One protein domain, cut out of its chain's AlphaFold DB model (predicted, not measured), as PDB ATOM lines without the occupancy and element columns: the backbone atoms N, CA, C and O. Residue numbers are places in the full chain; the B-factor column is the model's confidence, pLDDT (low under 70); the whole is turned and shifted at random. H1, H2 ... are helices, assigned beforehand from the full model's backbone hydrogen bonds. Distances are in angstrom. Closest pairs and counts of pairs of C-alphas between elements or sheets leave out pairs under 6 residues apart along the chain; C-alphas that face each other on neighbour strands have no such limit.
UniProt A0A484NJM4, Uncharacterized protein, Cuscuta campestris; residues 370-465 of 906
ATOM      1  N   TYR A 370     -25.090 -33.648  11.827       53.00
ATOM      2  CA  TYR A 370     -26.471 -33.832  12.297       53.00
ATOM      3  C   TYR A 370     -26.583 -34.778  13.500       53.00
ATOM      4  O   TYR A 370     -27.495 -34.595  14.300       53.00
ATOM      5  N   ILE A 371     -25.671 -35.740  13.683       52.09
ATOM      6  CA  ILE A 371     -25.638 -36.602  14.881       52.09
ATOM      7  C   ILE A 371     -25.517 -35.717  16.124       52.09
ATOM      8  O   ILE A 371     -26.328 -35.832  17.041       52.09
ATOM      9  N   LEU A 372     -24.620 -34.732  16.059       55.59
ATOM     10  CA  LEU A 372     -24.397 -33.730  17.101       55.59
ATOM     11  C   LEU A 372     -25.523 -32.682  17.219       55.59
ATOM     12  O   LEU A 372     -25.651 -32.034  18.252       55.59
ATOM     13  N   LYS A 373     -26.354 -32.491  16.183       53.25
ATOM     14  CA  LYS A 373     -27.539 -31.604  16.234       53.25
ATOM     15  C   LYS A 373     -28.813 -32.313  16.693       53.25
ATOM     16  O   LYS A 373     -29.733 -31.645  17.158       53.25
ATOM     17  N   SER A 374     -28.895 -33.632  16.517       51.81
ATOM     18  CA  SER A 374     -30.095 -34.430  16.795       51.81
ATOM     19  C   SER A 374     -30.414 -34.526  18.288       51.81
ATOM     20  O   SER A 374     -31.582 -34.637  18.657       51.81
ATOM     21  N   GLN A 375     -29.387 -34.408  19.128       54.44
ATOM     22  CA  GLN A 375     -29.488 -34.169  20.559       54.44
ATOM     23  C   GLN A 375     -28.438 -33.123  20.918       54.44
ATOM     24  O   GLN A 375     -27.248 -33.348  20.712       54.44
ATOM     25  N   LYS A 376     -28.880 -31.958  21.399       68.25
ATOM     26  CA  LYS A 376     -27.968 -30.930  21.903       68.25
ATOM     27  C   LYS A 376     -27.201 -31.470  23.113       68.25
ATOM     28  O   LYS A 376     -27.728 -32.314  23.841       68.25
ATOM     29  N   LEU A 377     -25.975 -30.989  23.306       72.44
ATOM     30  CA  LEU A 377     -25.162 -31.327  24.471       72.44
ATOM     31  C   LEU A 377     -25.931 -31.014  25.763       72.44
ATOM     32  O   LEU A 377     -26.446 -29.909  25.933       72.44
ATOM     33  N   SER A 378     -26.012 -32.004  26.645       68.12
ATOM     34  CA  SER A 378     -26.673 -31.975  27.948       68.12
ATOM     35  C   SER A 378     -25.860 -32.802  28.951       68.12
ATOM     36  O   SER A 378     -24.970 -33.559  28.562       68.12
ATOM     37  N   ARG A 379     -26.180 -32.697  30.245       58.03
ATOM     38  CA  ARG A 379     -25.469 -33.436  31.298       58.03
ATOM     39  C   ARG A 379     -25.567 -34.958  31.122       58.03
ATOM     40  O   ARG A 379     -24.573 -35.651  31.285       58.03
ATOM     41  N   GLU A 380     -26.736 -35.470  30.738       56.28
ATOM     42  CA  GLU A 380     -27.002 -36.914  30.636       56.28
ATOM     43  C   GLU A 380     -26.360 -37.578  29.405       56.28
ATOM     44  O   GLU A 380     -26.134 -38.784  29.410       56.28
ATOM     45  N   ASN A 381     -26.048 -36.810  28.352       68.94
ATOM     46  CA  ASN A 381     -25.517 -37.340  27.089       68.94
ATOM     47  C   ASN A 381     -24.073 -36.910  26.786       68.94
ATOM     48  O   ASN A 381     -23.614 -37.130  25.668       68.94
ATOM     49  N   PHE A 382     -23.349 -36.319  27.746       74.31
ATOM     50  CA  PHE A 382     -22.000 -35.780  27.531       74.31
ATOM     51  C   PHE A 382     -21.006 -36.827  27.005       74.31
ATOM     52  O   PHE A 382     -20.345 -36.584  25.999       74.31
ATOM     53  N   LEU A 383     -20.938 -38.012  27.624       63.41
ATOM     54  CA  LEU A 383     -20.009 -39.081  27.218       63.41
ATOM     55  C   LEU A 383     -20.290 -39.592  25.796       63.41
ATOM     56  O   LEU A 383     -19.365 -39.831  25.016       63.41
ATOM     57  N   ASP A 384     -21.566 -39.735  25.441       58.06
ATOM     58  CA  ASP A 384     -21.978 -40.156  24.101       58.06
ATOM     59  C   ASP A 384     -21.776 -39.037  23.074       58.06
ATOM     60  O   ASP A 384     -21.353 -39.291  21.945       58.06
ATOM     61  N   TRP A 385     -22.030 -37.785  23.454       78.88
ATOM     62  CA  TRP A 385     -21.760 -36.610  22.631       78.88
ATOM     63  C   TRP A 385     -20.261 -36.451  22.356       78.88
ATOM     64  O   TRP A 385     -19.889 -36.234  21.207       78.88
ATOM     65  N   GLU A 386     -19.396 -36.637  23.356       74.19
ATOM     66  CA  GLU A 386     -17.939 -36.526  23.216       74.19
ATOM     67  C   GLU A 386     -17.387 -37.622  22.286       74.19
ATOM     68  O   GLU A 386     -16.561 -37.353  21.411       74.19
ATOM     69  N   LYS A 387     -17.901 -38.855  22.408       66.50
ATOM     70  CA  LYS A 387     -17.604 -39.950  21.468       66.50
ATOM     71  C   LYS A 387     -18.065 -39.618  20.047       66.50
ATOM     72  O   LYS A 387     -17.297 -39.765  19.100       66.50
ATOM     73  N   ASN A 388     -19.295 -39.128  19.889       66.06
ATOM     74  CA  ASN A 388     -19.840 -38.740  18.586       66.06
ATOM     75  C   ASN A 388     -19.082 -37.558  17.964       66.06
ATOM     76  O   ASN A 388     -18.906 -37.524  16.749       66.06
ATOM     77  N   LEU A 389     -18.610 -36.607  18.775       76.56
ATOM     78  CA  LEU A 389     -17.820 -35.468  18.317       76.56
ATOM     79  C   LEU A 389     -16.491 -35.947  17.740       76.56
ATOM     80  O   LEU A 389     -16.157 -35.569  16.621       76.56
ATOM     81  N   ARG A 390     -15.780 -36.837  18.445       73.19
ATOM     82  CA  ARG A 390     -14.544 -37.441  17.926       73.19
ATOM     83  C   ARG A 390     -14.775 -38.165  16.599       73.19
ATOM     84  O   ARG A 390     -14.022 -37.934  15.664       73.19
ATOM     85  N   ILE A 391     -15.855 -38.939  16.471       61.81
ATOM     86  CA  ILE A 391     -16.217 -39.630  15.216       61.81
ATOM     87  C   ILE A 391     -16.480 -38.634  14.072       61.81
ATOM     88  O   ILE A 391     -16.056 -38.858  12.938       61.81
ATOM     89  N   VAL A 392     -17.181 -37.529  14.348       64.62
ATOM     90  CA  VAL A 392     -17.448 -36.478  13.350       64.62
ATOM     91  C   VAL A 392     -16.153 -35.793  12.915       64.62
ATOM     92  O   VAL A 392     -15.947 -35.595  11.720       64.62
ATOM     93  N   LEU A 393     -15.278 -35.455  13.863       71.62
ATOM     94  CA  LEU A 393     -14.011 -34.779  13.586       71.62
ATOM     95  C   LEU A 393     -13.001 -35.686  12.879       71.62
ATOM     96  O   LEU A 393     -12.275 -35.211  12.008       71.62
ATOM     97  N   ASP A 394     -12.985 -36.977  13.197       70.06
ATOM     98  CA  ASP A 394     -12.169 -37.980  12.511       70.06
ATOM     99  C   ASP A 394     -12.613 -38.160  11.051       70.06
ATOM    100  O   ASP A 394     -11.806 -38.075  10.124       70.06
ATOM    101  N   CYS A 395     -13.928 -38.251  10.814       56.81
ATOM    102  CA  CYS A 395     -14.488 -38.308   9.460       56.81
ATOM    103  C   CYS A 395     -14.144 -37.062   8.621       56.81
ATOM    104  O   CYS A 395     -13.958 -37.156   7.406       56.81
ATOM    105  N   GLU A 396     -14.018 -35.898   9.262       65.56
ATOM    106  CA  GLU A 396     -13.607 -34.647   8.617       65.56
ATOM    107  C   GLU A 396     -12.085 -34.421   8.587       65.56
ATOM    108  O   GLU A 396     -11.646 -33.394   8.072       65.56
ATOM    109  N   ARG A 397     -11.280 -35.375   9.085       70.88
ATOM    110  CA  ARG A 397      -9.811 -35.288   9.229       70.88
ATOM    111  C   ARG A 397      -9.335 -34.079  10.050       70.88
ATOM    112  O   ARG A 397      -8.269 -33.532   9.786       70.88
ATOM    113  N   LYS A 398     -10.121 -33.669  11.049       79.44
ATOM    114  CA  LYS A 398      -9.870 -32.523  11.946       79.44
ATOM    115  C   LYS A 398      -9.676 -32.916  13.409       79.44
ATOM    116  O   LYS A 398      -9.518 -32.042  14.257       79.44
ATOM    117  N   LEU A 399      -9.667 -34.215  13.720       78.25
ATOM    118  CA  LEU A 399      -9.449 -34.714  15.083       78.25
ATOM    119  C   LEU A 399      -8.130 -34.195  15.686       78.25
ATOM    120  O   LEU A 399      -8.090 -33.857  16.867       78.25
ATOM    121  N   TYR A 400      -7.107 -33.999  14.849       82.00
ATOM    122  CA  TYR A 400      -5.797 -33.475  15.240       82.00
ATOM    123  C   TYR A 400      -5.843 -32.100  15.937       82.00
ATOM    124  O   TYR A 400      -4.958 -31.808  16.735       82.00
ATOM    125  N   ILE A 401      -6.885 -31.286  15.718       85.19
ATOM    126  CA  ILE A 401      -7.094 -30.009  16.428       85.19
ATOM    127  C   ILE A 401      -7.270 -30.231  17.943       85.19
ATOM    128  O   ILE A 401      -6.840 -29.409  18.755       85.19
ATOM    129  N   LEU A 402      -7.868 -31.361  18.339       80.81
ATOM    130  CA  LEU A 402      -8.052 -31.747  19.742       80.81
ATOM    131  C   LEU A 402      -6.853 -32.513  20.326       80.81
ATOM    132  O   LEU A 402      -6.766 -32.612  21.546       80.81
ATOM    133  N   GLU A 403      -5.950 -33.039  19.488       77.81
ATOM    134  CA  GLU A 403      -4.905 -34.001  19.896       77.81
ATOM    135  C   GLU A 403      -3.466 -33.467  19.791       77.81
ATOM    136  O   GLU A 403      -2.682 -33.689  20.709       77.81
ATOM    137  N   ILE A 404      -3.153 -32.601  18.815       80.44
ATOM    138  CA  ILE A 404      -1.839 -31.936  18.661       80.44
ATOM    139  C   ILE A 404      -1.847 -30.467  19.135       80.44
ATOM    140  O   ILE A 404      -2.823 -29.749  18.894       80.44
ATOM    141  N   ASP A 405      -0.784 -30.023  19.819       75.31
ATOM    142  CA  ASP A 405      -0.645 -28.638  20.297       75.31
ATOM    143  C   ASP A 405      -0.640 -27.609  19.152       75.31
ATOM    144  O   ASP A 405      -0.189 -27.923  18.043       75.31
ATOM    145  N   PRO A 406      -1.139 -26.377  19.391       77.25
ATOM    146  CA  PRO A 406      -1.181 -25.346  18.365       77.25
ATOM    147  C   PRO A 406       0.213 -25.064  17.779       77.25
ATOM    148  O   PRO A 406       1.178 -24.911  18.536       77.25
ATOM    149  N   PRO A 407       0.350 -24.969  16.442       79.00
ATOM    150  CA  PRO A 407       1.608 -24.573  15.825       79.00
ATOM    151  C   PRO A 407       1.991 -23.158  16.282       79.00
ATOM    152  O   PRO A 407       1.134 -22.286  16.414       79.00
ATOM    153  N   LYS A 408       3.288 -22.918  16.515       77.19
ATOM    154  CA  LYS A 408       3.793 -21.590  16.901       77.19
ATOM    155  C   LYS A 408       3.479 -20.569  15.807       77.19
ATOM    156  O   LYS A 408       3.579 -20.885  14.620       77.19
ATOM    157  N   THR A 409       3.141 -19.347  16.213       77.62
ATOM    158  CA  THR A 409       2.935 -18.224  15.295       77.62
ATOM    159  C   THR A 409       4.174 -18.042  14.408       77.62
ATOM    160  O   THR A 409       5.286 -17.936  14.936       77.62
ATOM    161  N   PRO A 410       4.025 -18.044  13.069       79.50
ATOM    162  CA  PRO A 410       5.160 -17.899  12.165       79.50
ATOM    163  C   PRO A 410       5.859 -16.550  12.379       79.50
ATOM    164  O   PRO A 410       5.196 -15.521  12.511       79.50
ATOM    165  N   ALA A 411       7.195 -16.542  12.395       75.69
ATOM    166  CA  ALA A 411       7.976 -15.306  12.435       75.69
ATOM    167  C   ALA A 411       7.759 -14.474  11.153       75.69
ATOM    168  O   ALA A 411       7.393 -15.015  10.109       75.69
ATOM    169  N   ALA A 412       8.026 -13.164  11.201       67.56
ATOM    170  CA  ALA A 412       7.799 -12.247  10.072       67.56
ATOM    171  C   ALA A 412       8.560 -12.625   8.776       67.56
ATOM    172  O   ALA A 412       8.221 -12.145   7.700       67.56
ATOM    173  N   ASN A 413       9.561 -13.506   8.873       72.12
ATOM    174  CA  ASN A 413      10.383 -14.041   7.783       72.12
ATOM    175  C   ASN A 413      10.123 -15.537   7.473       72.12
ATOM    176  O   ASN A 413      10.952 -16.177   6.823       72.12
ATOM    177  N   ALA A 414       9.016 -16.114   7.951       69.44
ATOM    178  CA  ALA A 414       8.707 -17.536   7.787       69.44
ATOM    179  C   ALA A 414       8.427 -17.940   6.326       69.44
ATOM    180  O   ALA A 414       7.955 -17.147   5.504       69.44
ATOM    181  N   ARG A 415       8.712 -19.205   5.988       75.25
ATOM    182  CA  ARG A 415       8.567 -19.719   4.614       75.25
ATOM    183  C   ARG A 415       7.088 -19.796   4.216       75.25
ATOM    184  O   ARG A 415       6.219 -20.080   5.037       75.25
ATOM    185  N   ALA A 416       6.787 -19.645   2.924       69.50
ATOM    186  CA  ALA A 416       5.410 -19.697   2.410       69.50
ATOM    187  C   ALA A 416       4.662 -21.003   2.773       69.50
ATOM    188  O   ALA A 416       3.450 -20.990   2.999       69.50
ATOM    189  N   SER A 417       5.378 -22.128   2.884       65.06
ATOM    190  CA  SER A 417       4.831 -23.421   3.321       65.06
ATOM    191  C   SER A 417       4.422 -23.440   4.801       65.06
ATOM    192  O   SER A 417       3.442 -24.096   5.159       65.06
ATOM    193  N   GLU A 418       5.130 -22.701   5.655       69.94
ATOM    194  CA  GLU A 418       4.843 -22.574   7.090       69.94
ATOM    195  C   GLU A 418       3.637 -21.657   7.318       69.94
ATOM    196  O   GLU A 418       2.716 -22.032   8.041       69.94
ATOM    197  N   LEU A 419       3.561 -20.526   6.600       71.94
ATOM    198  CA  LEU A 419       2.372 -19.661   6.609       71.94
ATOM    199  C   LEU A 419       1.117 -20.396   6.119       71.94
ATOM    200  O   LEU A 419       0.035 -20.212   6.672       71.94
ATOM    201  N   THR A 420       1.249 -21.227   5.082       71.25
ATOM    202  CA  THR A 420       0.116 -21.989   4.528       71.25
ATOM    203  C   THR A 420      -0.368 -23.058   5.509       71.25
ATOM    204  O   THR A 420      -1.572 -23.249   5.676       71.25
ATOM    205  N   SER A 421       0.560 -23.727   6.200       73.31
ATOM    206  CA  SER A 421       0.229 -24.742   7.207       73.31
ATOM    207  C   SER A 421      -0.418 -24.124   8.451       73.31
ATOM    208  O   SER A 421      -1.390 -24.677   8.964       73.31
ATOM    209  N   PHE A 422       0.054 -22.950   8.886       79.94
ATOM    210  CA  PHE A 422      -0.534 -22.203  10.000       79.94
ATOM    211  C   PHE A 422      -1.949 -21.692   9.678       79.94
ATOM    212  O   PHE A 422      -2.875 -21.935  10.446       79.94
ATOM    213  N   LYS A 423      -2.163 -21.094   8.495       76.50
ATOM    214  CA  LYS A 423      -3.504 -20.662   8.053       76.50
ATOM    215  C   LYS A 423      -4.496 -21.820   7.969       76.50
ATOM    216  O   LYS A 423      -5.647 -21.687   8.374       76.50
ATOM    217  N   LYS A 424      -4.045 -22.980   7.481       77.81
ATOM    218  CA  LYS A 424      -4.871 -24.191   7.438       77.81
ATOM    219  C   LYS A 424      -5.289 -24.641   8.841       77.81
ATOM    220  O   LYS A 424      -6.443 -25.013   9.030       77.81
ATOM    221  N   TYR A 425      -4.373 -24.589   9.810       85.00
ATOM    222  CA  TYR A 425      -4.689 -24.879  11.206       85.00
ATOM    223  C   TYR A 425      -5.732 -23.901  11.766       85.00
ATOM    224  O   TYR A 425      -6.696 -24.344  12.385       85.00
ATOM    225  N   GLU A 426      -5.598 -22.593  11.510       79.25
ATOM    226  CA  GLU A 426      -6.577 -21.586  11.956       79.25
ATOM    227  C   GLU A 426      -7.977 -21.819  11.370       79.25
ATOM    228  O   GLU A 426      -8.981 -21.713  12.080       79.25
ATOM    229  N   ASP A 427      -8.057 -22.162  10.084       73.62
ATOM    230  CA  ASP A 427      -9.329 -22.429   9.412       73.62
ATOM    231  C   ASP A 427      -9.985 -23.723   9.919       73.62
ATOM    232  O   ASP A 427     -11.188 -23.736  10.207       73.62
ATOM    233  N   ASP A 428      -9.202 -24.790  10.100       79.44
ATOM    234  CA  ASP A 428      -9.689 -26.048  10.672       79.44
ATOM    235  C   ASP A 428     -10.128 -25.851  12.135       79.44
ATOM    236  O   ASP A 428     -11.209 -26.311  12.513       79.44
ATOM    237  N   ALA A 429      -9.374 -25.099  12.944       79.19
ATOM    238  CA  ALA A 429      -9.740 -24.764  14.321       79.19
ATOM    239  C   ALA A 429     -11.046 -23.953  14.395       79.19
ATOM    240  O   ALA A 429     -11.904 -24.226  15.244       79.19
ATOM    241  N   ARG A 430     -11.250 -23.003  13.473       76.75
ATOM    242  CA  ARG A 430     -12.492 -22.223  13.369       76.75
ATOM    243  C   ARG A 430     -13.693 -23.106  13.026       76.75
ATOM    244  O   ARG A 430     -14.758 -22.940  13.626       76.75
ATOM    245  N   ASP A 431     -13.541 -24.057  12.107       71.75
ATOM    246  CA  ASP A 431     -14.628 -24.976  11.747       71.75
ATOM    247  C   ASP A 431     -14.954 -25.951  12.891       71.75
ATOM    248  O   ASP A 431     -16.127 -26.131  13.224       71.75
ATOM    249  N   VAL A 432     -13.948 -26.501  13.585       78.25
ATOM    250  CA  VAL A 432     -14.173 -27.347  14.777       78.25
ATOM    251  C   VAL A 432     -14.907 -26.576  15.874       78.25
ATOM    252  O   VAL A 432     -15.887 -27.082  16.429       78.25
ATOM    253  N   LYS A 433     -14.514 -25.321  16.132       80.00
ATOM    254  CA  LYS A 433     -15.224 -24.428  17.061       80.00
ATOM    255  C   LYS A 433     -16.693 -24.272  16.667       80.00
ATOM    256  O   LYS A 433     -17.579 -24.422  17.506       80.00
ATOM    257  N   CYS A 434     -16.971 -24.048  15.384       72.19
ATOM    258  CA  CYS A 434     -18.338 -23.917  14.879       72.19
ATOM    259  C   CYS A 434     -19.155 -25.206  15.042       72.19
ATOM    260  O   CYS A 434     -20.337 -25.132  15.374       72.19
ATOM    261  N   ILE A 435     -18.554 -26.382  14.842       72.38
ATOM    262  CA  ILE A 435     -19.219 -27.684  15.026       72.38
ATOM    263  C   ILE A 435     -19.601 -27.894  16.493       72.38
ATOM    264  O   ILE A 435     -20.756 -28.219  16.789       72.38
ATOM    265  N   ILE A 436     -18.652 -27.665  17.403       77.56
ATOM    266  CA  ILE A 436     -18.853 -27.811  18.845       77.56
ATOM    267  C   ILE A 436     -19.944 -26.843  19.307       77.56
ATOM    268  O   ILE A 436     -20.967 -27.291  19.830       77.56
ATOM    269  N   MET A 437     -19.813 -25.553  18.984       73.50
ATOM    270  CA  MET A 437     -20.830 -24.547  19.295       73.50
ATOM    271  C   MET A 437     -22.191 -24.927  18.702       73.50
ATOM    272  O   MET A 437     -23.193 -24.936  19.409       73.50
ATOM    273  N   ALA A 438     -22.269 -25.343  17.437       67.88
ATOM    274  CA  ALA A 438     -23.536 -25.717  16.802       67.88
ATOM    275  C   ALA A 438     -24.227 -26.927  17.456       67.88
ATOM    276  O   ALA A 438     -25.443 -27.087  17.296       67.88
ATOM    277  N   SER A 439     -23.493 -27.759  18.191       69.06
ATOM    278  CA  SER A 439     -24.023 -28.906  18.937       69.06
ATOM    279  C   SER A 439     -24.393 -28.599  20.395       69.06
ATOM    280  O   SER A 439     -25.070 -29.393  21.044       69.06
ATOM    281  N   MET A 440     -24.039 -27.413  20.884       73.19
ATOM    282  CA  MET A 440     -24.356 -26.922  22.223       73.19
ATOM    283  C   MET A 440     -25.710 -26.207  22.298       73.19
ATOM    284  O   MET A 440     -26.294 -25.810  21.278       73.19
ATOM    285  N   THR A 441     -26.213 -26.034  23.519       73.12
ATOM    286  CA  THR A 441     -27.308 -25.105  23.828       73.12
ATOM    287  C   THR A 441     -26.858 -23.655  23.613       73.12
ATOM    288  O   THR A 441     -25.663 -23.358  23.619       73.12
ATOM    289  N   ALA A 442     -27.806 -22.735  23.413       70.06
ATOM    290  CA  ALA A 442     -27.499 -21.319  23.169       70.06
ATOM    291  C   ALA A 442     -26.706 -20.662  24.319       70.06
ATOM    292  O   ALA A 442     -25.957 -19.718  24.101       70.06
ATOM    293  N   GLU A 443     -26.849 -21.183  25.534       62.75
ATOM    294  CA  GLU A 443     -26.143 -20.729  26.730       62.75
ATOM    295  C   GLU A 443     -24.672 -21.153  26.743       62.75
ATOM    296  O   GLU A 443     -23.782 -20.312  26.860       62.75
ATOM    297  N   LEU A 444     -24.400 -22.438  26.499       70.06
ATOM    298  CA  LEU A 444     -23.036 -22.947  26.360       70.06
ATOM    299  C   LEU A 444     -22.299 -22.285  25.188       70.06
ATOM    300  O   LEU A 444     -21.109 -22.009  25.307       70.06
ATOM    301  N   GLN A 445     -22.999 -21.972  24.090       72.62
ATOM    302  CA  GLN A 445     -22.429 -21.215  22.969       72.62
ATOM    303  C   GLN A 445     -21.937 -19.828  23.395       72.62
ATOM    304  O   GLN A 445     -20.861 -19.423  22.974       72.62
ATOM    305  N   ARG A 446     -22.697 -19.111  24.238       73.50
ATOM    306  CA  ARG A 446     -22.311 -17.778  24.734       73.50
ATOM    307  C   ARG A 446     -21.136 -17.848  25.705       73.50
ATOM    308  O   ARG A 446     -20.203 -17.072  25.569       73.50
ATOM    309  N   LEU A 447     -21.150 -18.808  26.630       71.38
ATOM    310  CA  LEU A 447     -20.088 -18.987  27.633       71.38
ATOM    311  C   LEU A 447     -18.732 -19.399  27.040       71.38
ATOM    312  O   LEU A 447     -17.700 -19.232  27.690       71.38
ATOM    313  N   HIS A 448     -18.736 -19.957  25.830       75.00
ATOM    314  CA  HIS A 448     -17.542 -20.465  25.156       75.00
ATOM    315  C   HIS A 448     -17.259 -19.748  23.822       75.00
ATOM    316  O   HIS A 448     -16.389 -20.185  23.067       75.00
ATOM    317  N   ALA A 449     -17.957 -18.643  23.530       72.56
ATOM    318  CA  ALA A 449     -17.835 -17.911  22.268       72.56
ATOM    319  C   ALA A 449     -16.405 -17.409  22.013       72.56
ATOM    320  O   ALA A 449     -15.911 -17.531  20.893       72.56
ATOM    321  N   ASP A 450     -15.711 -16.958  23.059       76.19
ATOM    322  CA  ASP A 450     -14.353 -16.396  22.972       76.19
ATOM    323  C   ASP A 450     -13.253 -17.402  23.339       76.19
ATOM    324  O   ASP A 450     -12.069 -17.084  23.324       76.19
ATOM    325  N   MET A 451     -13.625 -18.653  23.625       77.88
ATOM    326  CA  MET A 451     -12.678 -19.682  24.044       77.88
ATOM    327  C   MET A 451     -12.058 -20.405  22.843       77.88
ATOM    328  O   MET A 451     -12.710 -20.618  21.810       77.88
ATOM    329  N   GLU A 452     -10.797 -20.807  22.981       79.25
ATOM    330  CA  GLU A 452     -10.153 -21.724  22.043       79.25
ATOM    331  C   GLU A 452     -10.696 -23.150  22.197       79.25
ATOM    332  O   GLU A 452     -11.187 -23.556  23.251       79.25
ATOM    333  N   VAL A 453     -10.615 -23.935  21.122       79.50
ATOM    334  CA  VAL A 453     -11.272 -25.247  21.008       79.50
ATOM    335  C   VAL A 453     -10.857 -26.224  22.121       79.50
ATOM    336  O   VAL A 453     -11.701 -26.936  22.664       79.50
ATOM    337  N   ARG A 454      -9.573 -26.257  22.488       79.81
ATOM    338  CA  ARG A 454      -9.037 -27.179  23.504       79.81
ATOM    339  C   ARG A 454      -9.481 -26.827  24.931       79.81
ATOM    340  O   ARG A 454     -10.093 -27.692  25.564       79.81
ATOM    341  N   PRO A 455      -9.271 -25.586  25.425       79.81
ATOM    342  CA  PRO A 455      -9.829 -25.152  26.707       79.81
ATOM    343  C   PRO A 455     -11.348 -25.332  26.790       79.81
ATOM    344  O   PRO A 455     -11.866 -25.703  27.840       79.81
ATOM    345  N   MET A 456     -12.062 -25.148  25.671       80.69
ATOM    346  CA  MET A 456     -13.510 -25.349  25.590       80.69
ATOM    347  C   MET A 456     -13.912 -26.794  25.891       80.69
ATOM    348  O   MET A 456     -14.796 -27.020  26.711       80.69
ATOM    349  N   VAL A 457     -13.264 -27.782  25.270       79.25
ATOM    350  CA  VAL A 457     -13.579 -29.202  25.512       79.25
ATOM    351  C   VAL A 457     -13.185 -29.631  26.926       79.25
ATOM    352  O   VAL A 457     -13.938 -30.371  27.559       79.25
ATOM    353  N   GLN A 458     -12.055 -29.143  27.445       78.50
ATOM    354  CA  GLN A 458     -11.617 -29.460  28.805       78.50
ATOM    355  C   GLN A 458     -12.589 -28.903  29.852       78.50
ATOM    356  O   GLN A 458     -13.046 -29.647  30.712       78.50
ATOM    357  N   ARG A 459     -13.027 -27.647  29.707       76.62
ATOM    358  CA  ARG A 459     -14.005 -27.030  30.615       76.62
ATOM    359  C   ARG A 459     -15.350 -27.757  30.624       76.62
ATOM    360  O   ARG A 459     -15.969 -27.879  31.675       76.62
ATOM    361  N   LEU A 460     -15.809 -28.265  29.477       78.94
ATOM    362  CA  LEU A 460     -17.027 -29.087  29.416       78.94
ATOM    363  C   LEU A 460     -16.842 -30.435  30.114       78.94
ATOM    364  O   LEU A 460     -17.775 -30.920  30.749       78.94
ATOM    365  N   ARG A 461     -15.654 -31.036  29.997       77.12
ATOM    366  CA  ARG A 461     -15.309 -32.270  30.703       77.12
ATOM    367  C   ARG A 461     -15.342 -32.044  32.211       77.12
ATOM    368  O   ARG A 461     -16.011 -32.798  32.907       77.12
ATOM    369  N   ASP A 462     -14.734 -30.963  32.682       74.19
ATOM    370  CA  ASP A 462     -14.723 -30.597  34.101       74.19
ATOM    371  C   ASP A 462     -16.148 -30.316  34.622       74.19
ATOM    372  O   ASP A 462     -16.513 -30.748  35.713       74.19
ATOM    373  N   LEU A 463     -16.994 -29.674  33.804       69.31
ATOM    374  CA  LEU A 463     -18.374 -29.309  34.146       69.31
ATOM    375  C   LEU A 463     -19.354 -30.499  34.184       69.31
ATOM    376  O   LEU A 463     -20.374 -30.427  34.874       69.31
ATOM    377  N   TYR A 464     -19.079 -31.580  33.447       70.69
ATOM    378  CA  TYR A 464     -19.978 -32.738  33.335       70.69
ATOM    379  C   TYR A 464     -19.418 -34.055  33.897       70.69
ATOM    380  O   TYR A 464     -20.192 -34.996  34.060       70.69
ATOM    381  N   GLN A 465     -18.123 -34.143  34.220       59.59
ATOM    382  CA  GLN A 465     -17.511 -35.325  34.854       59.59
ATOM    383  C   GLN A 465     -17.191 -35.132  36.348       59.59
ATOM    384  O   GLN A 465     -16.956 -36.124  37.035       59.59
TER     385      GLN A 465
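Overview. This is residues 370 to 465 of the 906 residues of an uncharacterized protein of Cuscuta campestris (UniProt A0A484NJM4). One long helix, H4, makes the longest axis; H1, H2, H3, H5 and H6 gather about its residues 425 to 439, and residues 412 to 417 stick out at its other end. The 96 printed residues have six named helices, H1 to H6, and no named strand: all helix, only just compact, close to loose, radius of gyration of the C-alphas 14.7 A, spans 49 by 26 by 21 A.

Arrangement. H1, residues 370 to 374, touches residues 385 to 389 alone of H2, residues 382 to 395; the closest C-alphas, Leu 372 and Trp 385, are 6.8 A apart. H3, residues 400 to 403, touches residues 425 to 432 alone of the hub H4, residues 416 to 439; the closest C-alphas, Ile 401 and Ala 429, are 6.2 A apart. H4 and H5, residues 442 to 447, only just touch, with 3 pairs of C-alphas within 8 A, only at the corner; the closest are Met 437 and Gln 445, 5.2 A. H6, residues 453 to 465, touches H3 with 453 to 454 alone, closest C-alphas Leu 402 and Arg 454, 6.0 A. Every O i to N i+4 pair is within hydrogen-bond range in H1, H2, H4, H5 and H6; H3 is too short for one.

Along the chain. H1 begins at C-alpha 370 (-26.471, -33.832, 12.297); H4 is 35.0 A long; H6 ends at C-alpha 465 (-17.511, -35.325, 34.854).

Size, cuts and confidence. The printed part has no cut; the H3 to H4 link is long; 29 residues, among them 370 to 376, have pLDDT under 70.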